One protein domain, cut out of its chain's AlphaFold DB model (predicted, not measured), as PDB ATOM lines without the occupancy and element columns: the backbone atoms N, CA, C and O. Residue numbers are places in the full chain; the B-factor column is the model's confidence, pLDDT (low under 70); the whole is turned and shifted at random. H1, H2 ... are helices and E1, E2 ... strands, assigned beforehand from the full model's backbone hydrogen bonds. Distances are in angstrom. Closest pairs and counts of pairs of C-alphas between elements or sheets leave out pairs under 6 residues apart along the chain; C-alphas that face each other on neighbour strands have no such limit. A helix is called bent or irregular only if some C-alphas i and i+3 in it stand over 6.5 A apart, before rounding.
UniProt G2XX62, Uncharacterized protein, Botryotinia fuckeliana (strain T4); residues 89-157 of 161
ATOM      1  N   LEU A  89      51.400 -16.004 -17.303       87.88
ATOM      2  CA  LEU A  89      50.804 -14.729 -16.905       87.88
ATOM      3  C   LEU A  89      49.273 -14.708 -17.064       87.88
ATOM      4  O   LEU A  89      48.584 -14.119 -16.235       87.88
ATOM      5  N   PHE A  90      48.738 -15.373 -18.086       88.44
ATOM      6  CA  PHE A  90      47.311 -15.369 -18.417       88.44
ATOM      7  C   PHE A  90      46.553 -16.587 -17.885       88.44
ATOM      8  O   PHE A  90      45.382 -16.773 -18.217       88.44
ATOM      9  N   GLN A  91      47.204 -17.424 -17.075       87.00
ATOM     10  CA  GLN A  91      46.576 -18.594 -16.473       87.00
ATOM     11  C   GLN A  91      45.325 -18.216 -15.684       87.00
ATOM     12  O   GLN A  91      45.330 -17.252 -14.921       87.00
ATOM     13  N   GLN A  92      44.270 -19.015 -15.846       85.75
ATOM     14  CA  GLN A  92      42.952 -18.782 -15.256       85.75
ATOM     15  C   GLN A  92      43.011 -18.563 -13.738       85.75
ATOM     16  O   GLN A  92      42.308 -17.699 -13.230       85.75
ATOM     17  N   GLN A  93      43.903 -19.267 -13.030       85.69
ATOM     18  CA  GLN A  93      44.054 -19.146 -11.574       85.69
ATOM     19  C   GLN A  93      44.527 -17.756 -11.118       85.69
ATOM     20  O   GLN A  93      44.395 -17.425  -9.944       85.69
ATOM     21  N   ARG A  94      45.106 -16.954 -12.021       83.75
ATOM     22  CA  ARG A  94      45.592 -15.597 -11.728       83.75
ATOM     23  C   ARG A  94      44.531 -14.521 -11.949       83.75
ATOM     24  O   ARG A  94      44.786 -13.362 -11.639       83.75
ATOM     25  N   TRP A  95      43.382 -14.881 -12.519       83.88
ATOM     26  CA  TRP A  95      42.289 -13.947 -12.751       83.88
ATOM     27  C   TRP A  95      41.494 -13.718 -11.474       83.88
ATOM     28  O   TRP A  95      41.356 -14.603 -10.631       83.88
ATOM     29  N   GLU A  96      40.945 -12.517 -11.354       76.12
ATOM     30  CA  GLU A  96      40.172 -12.116 -10.191       76.12
ATOM     31  C   GLU A  96      38.904 -12.979 -10.040       76.12
ATOM     32  O   GLU A  96      38.100 -13.135 -10.963       76.12
ATOM     33  N   ILE A  97      38.749 -13.584  -8.858       74.19
ATOM     34  CA  ILE A  97      37.555 -14.358  -8.472       74.19
ATOM     35  C   ILE A  97      36.551 -13.450  -7.756       74.19
ATOM     36  O   ILE A  97      35.339 -13.635  -7.868       74.19
ATOM     37  N   LYS A  98      37.067 -12.489  -6.987       65.94
ATOM     38  CA  LYS A  98      36.305 -11.522  -6.200       65.94
ATOM     39  C   LYS A  98      36.998 -10.167  -6.307       65.94
ATOM     40  O   LYS A  98      38.224 -10.170  -6.200       65.94
ATOM     41  N   PRO A  99      36.254  -9.062  -6.462       61.94
ATOM     42  CA  PRO A  99      36.833  -7.727  -6.424       61.94
ATOM     43  C   PRO A  99      37.661  -7.543  -5.144       61.94
ATOM     44  O   PRO A  99      37.195  -7.856  -4.047       61.94
ATOM     45  N   HIS A 100      38.899  -7.066  -5.280       57.69
ATOM     46  CA  HIS A 100      39.811  -6.847  -4.150       57.69
ATOM     47  C   HIS A 100      39.346  -5.751  -3.182       57.69
ATOM     48  O   HIS A 100      39.842  -5.682  -2.057       57.69
ATOM     49  N   GLN A 101      38.435  -4.877  -3.608       58.47
ATOM     50  CA  GLN A 101      38.012  -3.723  -2.823       58.47
ATOM     51  C   GLN A 101      36.663  -3.981  -2.140       58.47
ATOM     52  O   GLN A 101      35.731  -4.431  -2.805       58.47
ATOM     53  N   PRO A 102      36.526  -3.653  -0.842       58.19
ATOM     54  CA  PRO A 102      35.257  -3.772  -0.120       58.19
ATOM     55  C   PRO A 102      34.167  -2.838  -0.674       58.19
ATOM     56  O   PRO A 102      32.986  -3.130  -0.503       58.19
ATOM     57  N   ASP A 103      34.565  -1.770  -1.374       57.66
ATOM     58  CA  ASP A 103      33.669  -0.771  -1.976       57.66
ATOM     59  C   ASP A 103      33.116  -1.209  -3.343       57.66
ATOM     60  O   ASP A 103      32.108  -0.684  -3.813       57.66
ATOM     61  N   LEU A 104      33.752  -2.195  -3.984       56.66
ATOM     62  CA  LEU A 104      33.262  -2.834  -5.203       56.66
ATOM     63  C   LEU A 104      32.438  -4.053  -4.784       56.66
ATOM     64  O   LEU A 104      32.894  -5.197  -4.854       56.66
ATOM     65  N   THR A 105      31.228  -3.813  -4.278       55.19
ATOM     66  CA  THR A 105      30.314  -4.904  -3.933       55.19
ATOM     67  C   THR A 105      29.992  -5.734  -5.179       55.19
ATOM     68  O   THR A 105      30.028  -5.268  -6.322       55.19
ATOM     69  N   ARG A 106      29.684  -7.020  -4.968       52.81
ATOM     70  CA  ARG A 106      29.403  -7.998  -6.035       52.81
ATOM     71  C   ARG A 106      28.206  -7.610  -6.924       52.81
ATOM     72  O   ARG A 106      28.010  -8.225  -7.966       52.81
ATOM     73  N   ASP A 107      27.469  -6.572  -6.539       54.53
ATOM     74  CA  ASP A 107      26.349  -5.964  -7.261       54.53
ATOM     75  C   ASP A 107      26.762  -5.352  -8.616       54.53
ATOM     76  O   ASP A 107      25.906  -5.043  -9.444       54.53
ATOM     77  N   HIS A 108      28.072  -5.209  -8.871       51.84
ATOM     78  CA  HIS A 108      28.628  -4.633 -10.102       51.84
ATOM     79  C   HIS A 108      29.515  -5.581 -10.922       51.84
ATOM     80  O   HIS A 108      30.108  -5.158 -11.915       51.84
ATOM     81  N   MET A 109      29.602  -6.866 -10.567       58.31
ATOM     82  CA  MET A 109      30.130  -7.847 -11.521       58.31
ATOM     83  C   MET A 109      29.111  -7.961 -12.652       58.31
ATOM     84  O   MET A 109      27.981  -8.380 -12.412       58.31
ATOM     85  N   TYR A 110      29.481  -7.541 -13.866       65.38
ATOM     86  CA  TYR A 110      28.551  -7.530 -14.992       65.38
ATOM     87  C   TYR A 110      27.938  -8.934 -15.161       65.38
ATOM     88  O   TYR A 110      28.683  -9.900 -15.376       65.38
ATOM     89  N   PRO A 111      26.607  -9.085 -15.040       71.75
ATOM     90  CA  PRO A 111      25.971 -10.375 -15.228       71.75
ATOM     91  C   PRO A 111      26.062 -10.766 -16.704       71.75
ATOM     92  O   PRO A 111      25.826  -9.959 -17.606       71.75
ATOM     93  N   LEU A 112      26.394 -12.027 -16.962       74.38
ATOM     94  CA  LEU A 112      26.359 -12.596 -18.297       74.38
ATOM     95  C   LEU A 112      24.918 -13.017 -18.603       74.38
ATOM     96  O   LEU A 112      24.457 -14.062 -18.144       74.38
ATOM     97  N   ILE A 113      24.204 -12.201 -19.376       76.12
ATOM     98  CA  ILE A 113      22.833 -12.491 -19.811       76.12
ATOM     99  C   ILE A 113      22.884 -12.999 -21.251       76.12
ATOM    100  O   ILE A 113      23.307 -12.281 -22.155       76.12
ATOM    101  N   ILE A 114      22.453 -14.242 -21.462       75.69
ATOM    102  CA  ILE A 114      22.353 -14.869 -22.786       75.69
ATOM    103  C   ILE A 114      20.900 -15.305 -22.961       75.69
ATOM    104  O   ILE A 114      20.378 -16.042 -22.124       75.69
ATOM    105  N   ASP A 115      20.244 -14.821 -24.017       76.06
ATOM    106  CA  ASP A 115      18.830 -15.089 -24.325       76.06
ATOM    107  C   ASP A 115      17.861 -14.714 -23.183       76.06
ATOM    108  O   ASP A 115      16.869 -15.392 -22.932       76.06
ATOM    109  N   GLY A 116      18.172 -13.643 -22.442       75.81
ATOM    110  CA  GLY A 116      17.370 -13.185 -21.299       75.81
ATOM    111  C   GLY A 116      17.556 -14.004 -20.015       75.81
ATOM    112  O   GLY A 116      16.936 -13.690 -19.003       75.81
ATOM    113  N   VAL A 117      18.430 -15.017 -20.022       79.38
ATOM    114  CA  VAL A 117      18.749 -15.841 -18.849       79.38
ATOM    115  C   VAL A 117      20.119 -15.455 -18.297       79.38
ATOM    116  O   VAL A 117      21.109 -15.414 -19.031       79.38
ATOM    117  N   GLN A 118      20.195 -15.209 -16.988       80.81
ATOM    118  CA  GLN A 118      21.463 -14.979 -16.299       80.81
ATOM    119  C   GLN A 118      22.261 -16.290 -16.230       80.81
ATOM    120  O   GLN A 118      21.869 -17.238 -15.551       80.81
ATOM    121  N   ARG A 119      23.393 -16.350 -16.936       79.12
ATOM    122  CA  ARG A 119      24.304 -17.508 -16.995       79.12
ATOM    123  C   ARG A 119      25.584 -17.290 -16.178       79.12
ATOM    124  O   ARG A 119      26.660 -17.755 -16.553       79.12
ATOM    125  N   GLY A 120      25.450 -16.590 -15.054       78.88
ATOM    126  CA  GLY A 120      26.539 -16.242 -14.142       78.88
ATOM    127  C   GLY A 120      27.117 -14.856 -14.410       78.88
ATOM    128  O   GLY A 120      26.446 -13.999 -14.981       78.88
ATOM    129  N   ASP A 121      28.365 -14.657 -13.998       79.31
ATOM    130  CA  ASP A 121      29.054 -13.366 -14.060       79.31
ATOM    131  C   ASP A 121      30.119 -13.379 -15.172       79.31
ATOM    132  O   ASP A 121      30.597 -14.452 -15.570       79.31
ATOM    133  N   TRP A 122      30.531 -12.197 -15.644       75.69
ATOM    134  CA  TRP A 122      31.701 -12.002 -16.513       75.69
ATOM    135  C   TRP A 122      33.019 -12.255 -15.757       75.69
ATOM    136  O   TRP A 122      33.835 -11.363 -15.547       75.69
ATOM    137  N   SER A 123      33.235 -13.499 -15.330       81.81
ATOM    138  CA  SER A 123      34.461 -13.956 -14.671       81.81
ATOM    139  C   SER A 123      35.143 -15.038 -15.499       81.81
ATOM    140  O   SER A 123      34.480 -15.898 -16.074       81.81
ATOM    141  N   MET A 124      36.478 -15.069 -15.484       83.38
ATOM    142  CA  MET A 124      37.267 -16.122 -16.142       83.38
ATOM    143  C   MET A 124      36.997 -17.523 -15.562       83.38
ATOM    144  O   MET A 124      37.344 -18.528 -16.174       83.38
ATOM    145  N   HIS A 125      36.374 -17.606 -14.385       84.25
ATOM    146  CA  HIS A 125      35.955 -18.860 -13.755       84.25
ATOM    147  C   HIS A 125      34.634 -19.402 -14.324       84.25
ATOM    148  O   HIS A 125      34.304 -20.564 -14.100       84.25
ATOM    149  N   ASN A 126      33.890 -18.591 -15.083       86.06
ATOM    150  CA  ASN A 126      32.710 -19.036 -15.812       86.06
ATOM    151  C   ASN A 126      33.148 -19.803 -17.078       86.06
ATOM    152  O   ASN A 126      33.861 -19.228 -17.906       86.06
ATOM    153  N   PRO A 127      32.724 -21.069 -17.278       87.25
ATOM    154  CA  PRO A 127      33.139 -21.866 -18.434       87.25
ATOM    155  C   PRO A 127      32.761 -21.218 -19.773       87.25
ATOM    156  O   PRO A 127      33.547 -21.277 -20.715       87.25
ATOM    157  N   LEU A 128      31.619 -20.525 -19.851       86.88
ATOM    158  CA  LEU A 128      31.173 -19.849 -21.077       86.88
ATOM    159  C   LEU A 128      32.094 -18.686 -21.456       86.88
ATOM    160  O   LEU A 128      32.428 -18.496 -22.624       86.88
ATOM    161  N   VAL A 129      32.526 -17.916 -20.456       86.12
ATOM    162  CA  VAL A 129      33.477 -16.815 -20.648       86.12
ATOM    163  C   VAL A 129      34.846 -17.381 -21.014       86.12
ATOM    164  O   VAL A 129      35.480 -16.899 -21.952       86.12
ATOM    165  N   TYR A 130      35.279 -18.444 -20.331       88.25
ATOM    166  CA  TYR A 130      36.560 -19.093 -20.588       88.25
ATOM    167  C   TYR A 130      36.674 -19.612 -22.028       88.25
ATOM    168  O   TYR A 130      37.688 -19.370 -22.683       88.25
ATOM    169  N   GLU A 131      35.635 -20.268 -22.552       88.19
ATOM    170  CA  GLU A 131      35.617 -20.762 -23.934       88.19
ATOM    171  C   GLU A 131      35.821 -19.645 -24.961       88.19
ATOM    172  O   GLU A 131      36.572 -19.815 -25.923       88.19
ATOM    173  N   LYS A 132      35.194 -18.484 -24.743       86.25
ATOM    174  CA  LYS A 132      35.340 -17.321 -25.627       86.25
ATOM    175  C   LYS A 132      36.688 -16.623 -25.458       86.25
ATOM    176  O   LYS A 132      37.268 -16.174 -26.443       86.25
ATOM    177  N   MET A 133      37.213 -16.574 -24.237       87.25
ATOM    178  CA  MET A 133      38.487 -15.920 -23.931       87.25
ATOM    179  C   MET A 133      39.710 -16.746 -24.337       87.25
ATOM    180  O   MET A 133      40.749 -16.176 -24.669       87.25
ATOM    181  N   LYS A 134      39.617 -18.079 -24.354       88.69
ATOM    182  CA  LYS A 134      40.725 -18.984 -24.694       88.69
ATOM    183  C   LYS A 134      41.483 -18.598 -25.981       88.69
ATOM    184  O   LYS A 134      42.699 -18.414 -25.881       88.69
ATOM    185  N   PRO A 135      40.841 -18.420 -27.156       87.50
ATOM    186  CA  PRO A 135      41.557 -18.037 -28.376       87.50
ATOM    187  C   PRO A 135      42.221 -16.656 -28.271       87.50
ATOM    188  O   PRO A 135      43.302 -16.457 -28.824       87.50
ATOM    189  N   VAL A 136      41.627 -15.722 -27.521       87.94
ATOM    190  CA  VAL A 136      42.185 -14.379 -27.286       87.94
ATOM    191  C   VAL A 136      43.465 -14.468 -26.455       87.94
ATOM    192  O   VAL A 136      44.477 -13.864 -26.808       87.94
ATOM    193  N   LEU A 137      43.465 -15.276 -25.391       90.19
ATOM    194  CA  LEU A 137      44.653 -15.486 -24.559       90.19
ATOM    195  C   LEU A 137      45.769 -16.207 -25.313       90.19
ATOM    196  O   LEU A 137      46.947 -15.888 -25.134       90.19
ATOM    197  N   GLN A 138      45.416 -17.168 -26.167       90.44
ATOM    198  CA  GLN A 138      46.377 -17.840 -27.039       90.44
ATOM    199  C   GLN A 138      46.994 -16.857 -28.036       90.44
ATOM    200  O   GLN A 138      48.217 -16.837 -28.185       90.44
ATOM    201  N   LEU A 139      46.184 -15.996 -28.655       87.94
ATOM    202  CA  LEU A 139      46.669 -14.951 -29.549       87.94
ATOM    203  C   LEU A 139      47.617 -13.996 -28.818       87.94
ATOM    204  O   LEU A 139      48.747 -13.821 -29.260       87.94
ATOM    205  N   ALA A 140      47.209 -13.452 -27.668       87.75
ATOM    206  CA  ALA A 140      48.038 -12.552 -26.866       87.75
ATOM    207  C   ALA A 140      49.371 -13.201 -26.460       87.75
ATOM    208  O   ALA A 140      50.431 -12.594 -26.598       87.75
ATOM    209  N   SER A 141      49.326 -14.466 -26.032       90.88
ATOM    210  CA  SER A 141      50.513 -15.256 -25.683       90.88
ATOM    211  C   SER A 141      51.487 -15.366 -26.854       90.88
ATOM    212  O   SER A 141      52.692 -15.163 -26.695       90.88
ATOM    213  N   ARG A 142      50.965 -15.662 -28.050       86.50
ATOM    214  CA  ARG A 142      51.766 -15.741 -29.272       86.50
ATOM    215  C   ARG A 142      52.346 -14.381 -29.630       86.50
ATOM    216  O   ARG A 142      53.542 -14.314 -29.880       86.50
ATOM    217  N   THR A 143      51.532 -13.327 -29.608       85.44
ATOM    218  CA  THR A 143      51.948 -11.965 -29.950       85.44
ATOM    219  C   THR A 143      53.090 -11.503 -29.059       85.44
ATOM    220  O   THR A 143      54.124 -11.118 -29.592       85.44
ATOM    221  N   ILE A 144      52.942 -11.613 -27.731       86.44
ATOM    222  CA  ILE A 144      53.983 -11.237 -26.760       86.44
ATOM    223  C   ILE A 144      55.247 -12.058 -26.987       86.44
ATOM    224  O   ILE A 144      56.337 -11.500 -27.066       86.44
ATOM    225  N   THR A 145      55.105 -13.374 -27.159       84.25
ATOM    226  CA  THR A 145      56.259 -14.234 -27.432       84.25
ATOM    227  C   THR A 145      56.945 -13.825 -28.732       84.25
ATOM    228  O   THR A 145      58.158 -13.814 -28.771       84.25
ATOM    229  N   SER A 146      56.219 -13.434 -29.780       80.31
ATOM    230  CA  SER A 146      56.799 -13.003 -31.057       80.31
ATOM    231  C   SER A 146      57.179 -11.522 -31.122       80.31
ATOM    232  O   SER A 146      57.638 -11.079 -32.172       80.31
ATOM    233  N   MET A 147      57.019 -10.733 -30.051       79.44
ATOM    234  CA  MET A 147      57.291  -9.286 -30.092       79.44
ATOM    235  C   MET A 147      58.734  -8.975 -30.504       79.44
ATOM    236  O   MET A 147      58.958  -8.009 -31.225       79.44
ATOM    237  N   TYR A 148      59.693  -9.836 -30.148       73.44
ATOM    238  CA  TYR A 148      61.096  -9.687 -30.552       73.44
ATOM    239  C   TYR A 148      61.328  -9.822 -32.067       73.44
ATOM    240  O   TYR A 148      62.363  -9.396 -32.566       73.44
ATOM    241  N   THR A 149      60.388 -10.417 -32.809       73.69
ATOM    242  CA  THR A 149      60.477 -10.558 -34.273       73.69
ATOM    243  C   THR A 149      59.895  -9.370 -35.033       73.69
ATOM    244  O   THR A 149      60.045  -9.302 -36.251       73.69
ATOM    245  N   LEU A 150      59.223  -8.442 -34.345       71.25
ATOM    246  CA  LEU A 150      58.572  -7.298 -34.969       71.25
ATOM    247  C   LEU A 150      59.576  -6.136 -35.104       71.25
ATOM    248  O   LEU A 150      59.974  -5.569 -34.084       71.25
ATOM    249  N   PRO A 151      59.954  -5.720 -36.332       65.25
ATOM    250  CA  PRO A 151      61.018  -4.735 -36.552       65.25
ATOM    251  C   PRO A 151      60.801  -3.399 -35.827       65.25
ATOM    252  O   PRO A 151      61.747  -2.809 -35.322       65.25
ATOM    253  N   TRP A 152      59.549  -2.949 -35.729       64.25
ATOM    254  CA  TRP A 152      59.159  -1.685 -35.093       64.25
ATOM    255  C   TRP A 152      59.074  -1.706 -33.554       64.25
ATOM    256  O   TRP A 152      59.025  -0.647 -32.940       64.25
ATOM    257  N   VAL A 153      59.072  -2.879 -32.904       56.91
ATOM    258  CA  VAL A 153      59.088  -2.966 -31.427       56.91
ATOM    259  C   VAL A 153      60.523  -2.816 -30.911       56.91
ATOM    260  O   VAL A 153      60.752  -2.260 -29.840       56.91
ATOM    261  N   GLY A 154      61.514  -3.256 -31.694       53.31
ATOM    262  CA  GLY A 154      62.932  -3.099 -31.365       53.31
ATOM    263  C   GLY A 154      63.487  -1.684 -31.572       53.31
ATOM    264  O   GLY A 154      64.521  -1.355 -30.996       53.31
ATOM    265  N   THR A 155      62.827  -0.832 -32.363       54.81
ATOM    266  CA  THR A 155      63.370   0.488 -32.738       54.81
ATOM    267  C   THR A 155      63.319   1.544 -31.634       54.81
ATOM    268  O   THR A 155      64.135   2.465 -31.672       54.81
ATOM    269  N   ASP A 156      62.436   1.404 -30.639       50.47
ATOM    270  CA  ASP A 156      62.333   2.364 -29.525       50.47
ATOM    271  C   ASP A 156      63.052   1.898 -28.252       50.47
ATOM    272  O   ASP A 156      63.617   2.719 -27.530       50.47
ATOM    273  N   LEU A 157      63.134   0.587 -28.000       52.25
ATOM    274  CA  LEU A 157      63.857   0.055 -26.835       52.25
ATOM    275  C   LEU A 157      65.385   0.200 -26.951       52.25
ATOM    276  O   LEU A 157      66.062   0.308 -25.933       52.25
TER     277      LEU A 157
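AT A GLANCE: This is residues 89 to 157 of the 161 residues of an uncharacterized protein of Botryotinia fuckeliana (strain T4) (UniProt G2XX62). A small two-stranded hairpin, E1 and E2, sits near the beginning of one long, kinked helix, H1, and a short helix, H2, lies beyond the other end of H1 as part of a free tail. Residues 89 to 110, with no named element, lead to the hairpin, and of these residues 100 to 105 stick out as a loop; at the far end residues 142 to 157, of which 142 to 145 belong to H1 and 151 to 157 to H2, stick out as a tail. The printed part has 69 residues, with two named strands and two named helices in the order E1, E2, H1, H2; the sheet, in order E1 - E2, is antiparallel, and the class is mixed, helices and strands. The whole is only just extended, close to loose, with a radius of gyration of the C-alphas of 16.7 A, and it is elongated, spanning 47 by 30 by 19 A.

IN THESE COORDINATES: Find C-alpha 111 at (25.971, -10.375, -15.228), where E1, residues 111 to 114, begins; it is 9.5 A long. E2, residues 117 to 121, is 11.6 A long. Look next at C-alpha 127, at (33.139, -21.866, -18.434): from there H1, residues 127 to 145, runs 26.0 A, with a kink of 37 degrees near residue 134. H2, residues 151 to 157, covers 11.2 A and ends at C-alpha 157, at (63.857, 0.055, -26.835). Both helices are only just irregular: C-alphas 132 and 135 in H1 are 6.8 A apart, and C-alphas 153 and 156 in H2 are 6.52 A apart.

HOW THE PARTS SIT: Start at the hairpin of E1 and E2, antiparallel neighbours whose directions stand at 143 degrees. The C-alphas of Ile 113 and Gln 118 face each other at 4.5 A. Look for N 112 and O 120 at 2.8 A and N 114 and O 117 at 3.0 A, both within hydrogen-bond range. Moving outward, E2 and H1 are near each other, with 8 pairs of C-alphas within 10 A. E1 and H1 are apart, and H2 is apart from E1, E2 and H1. In H1, 13 of 15 O i to N i+4 pairs are within hydrogen-bond range; in H2, 0 of 3 are, and 0 of 4 O i to N i+3 pairs.

THE WHOLE: The two C-alphas farthest apart are those of Val 117 and Thr 155, at 49.5 A. Residues 100 to 105 and residues 142 to 157, of which 142 to 145 belong to H1 and 151 to 157 to H2, stand free; without them the body spans 33 by 24 by 13 A. The printed part has no cut, and the links E1 to E2, E2 to H1 and H1 to H2 are tight. In this predicted model the mean pLDDT of the printed part is 75.4, and you will find values under 70 at residues 98 to 110 and 151 to 157.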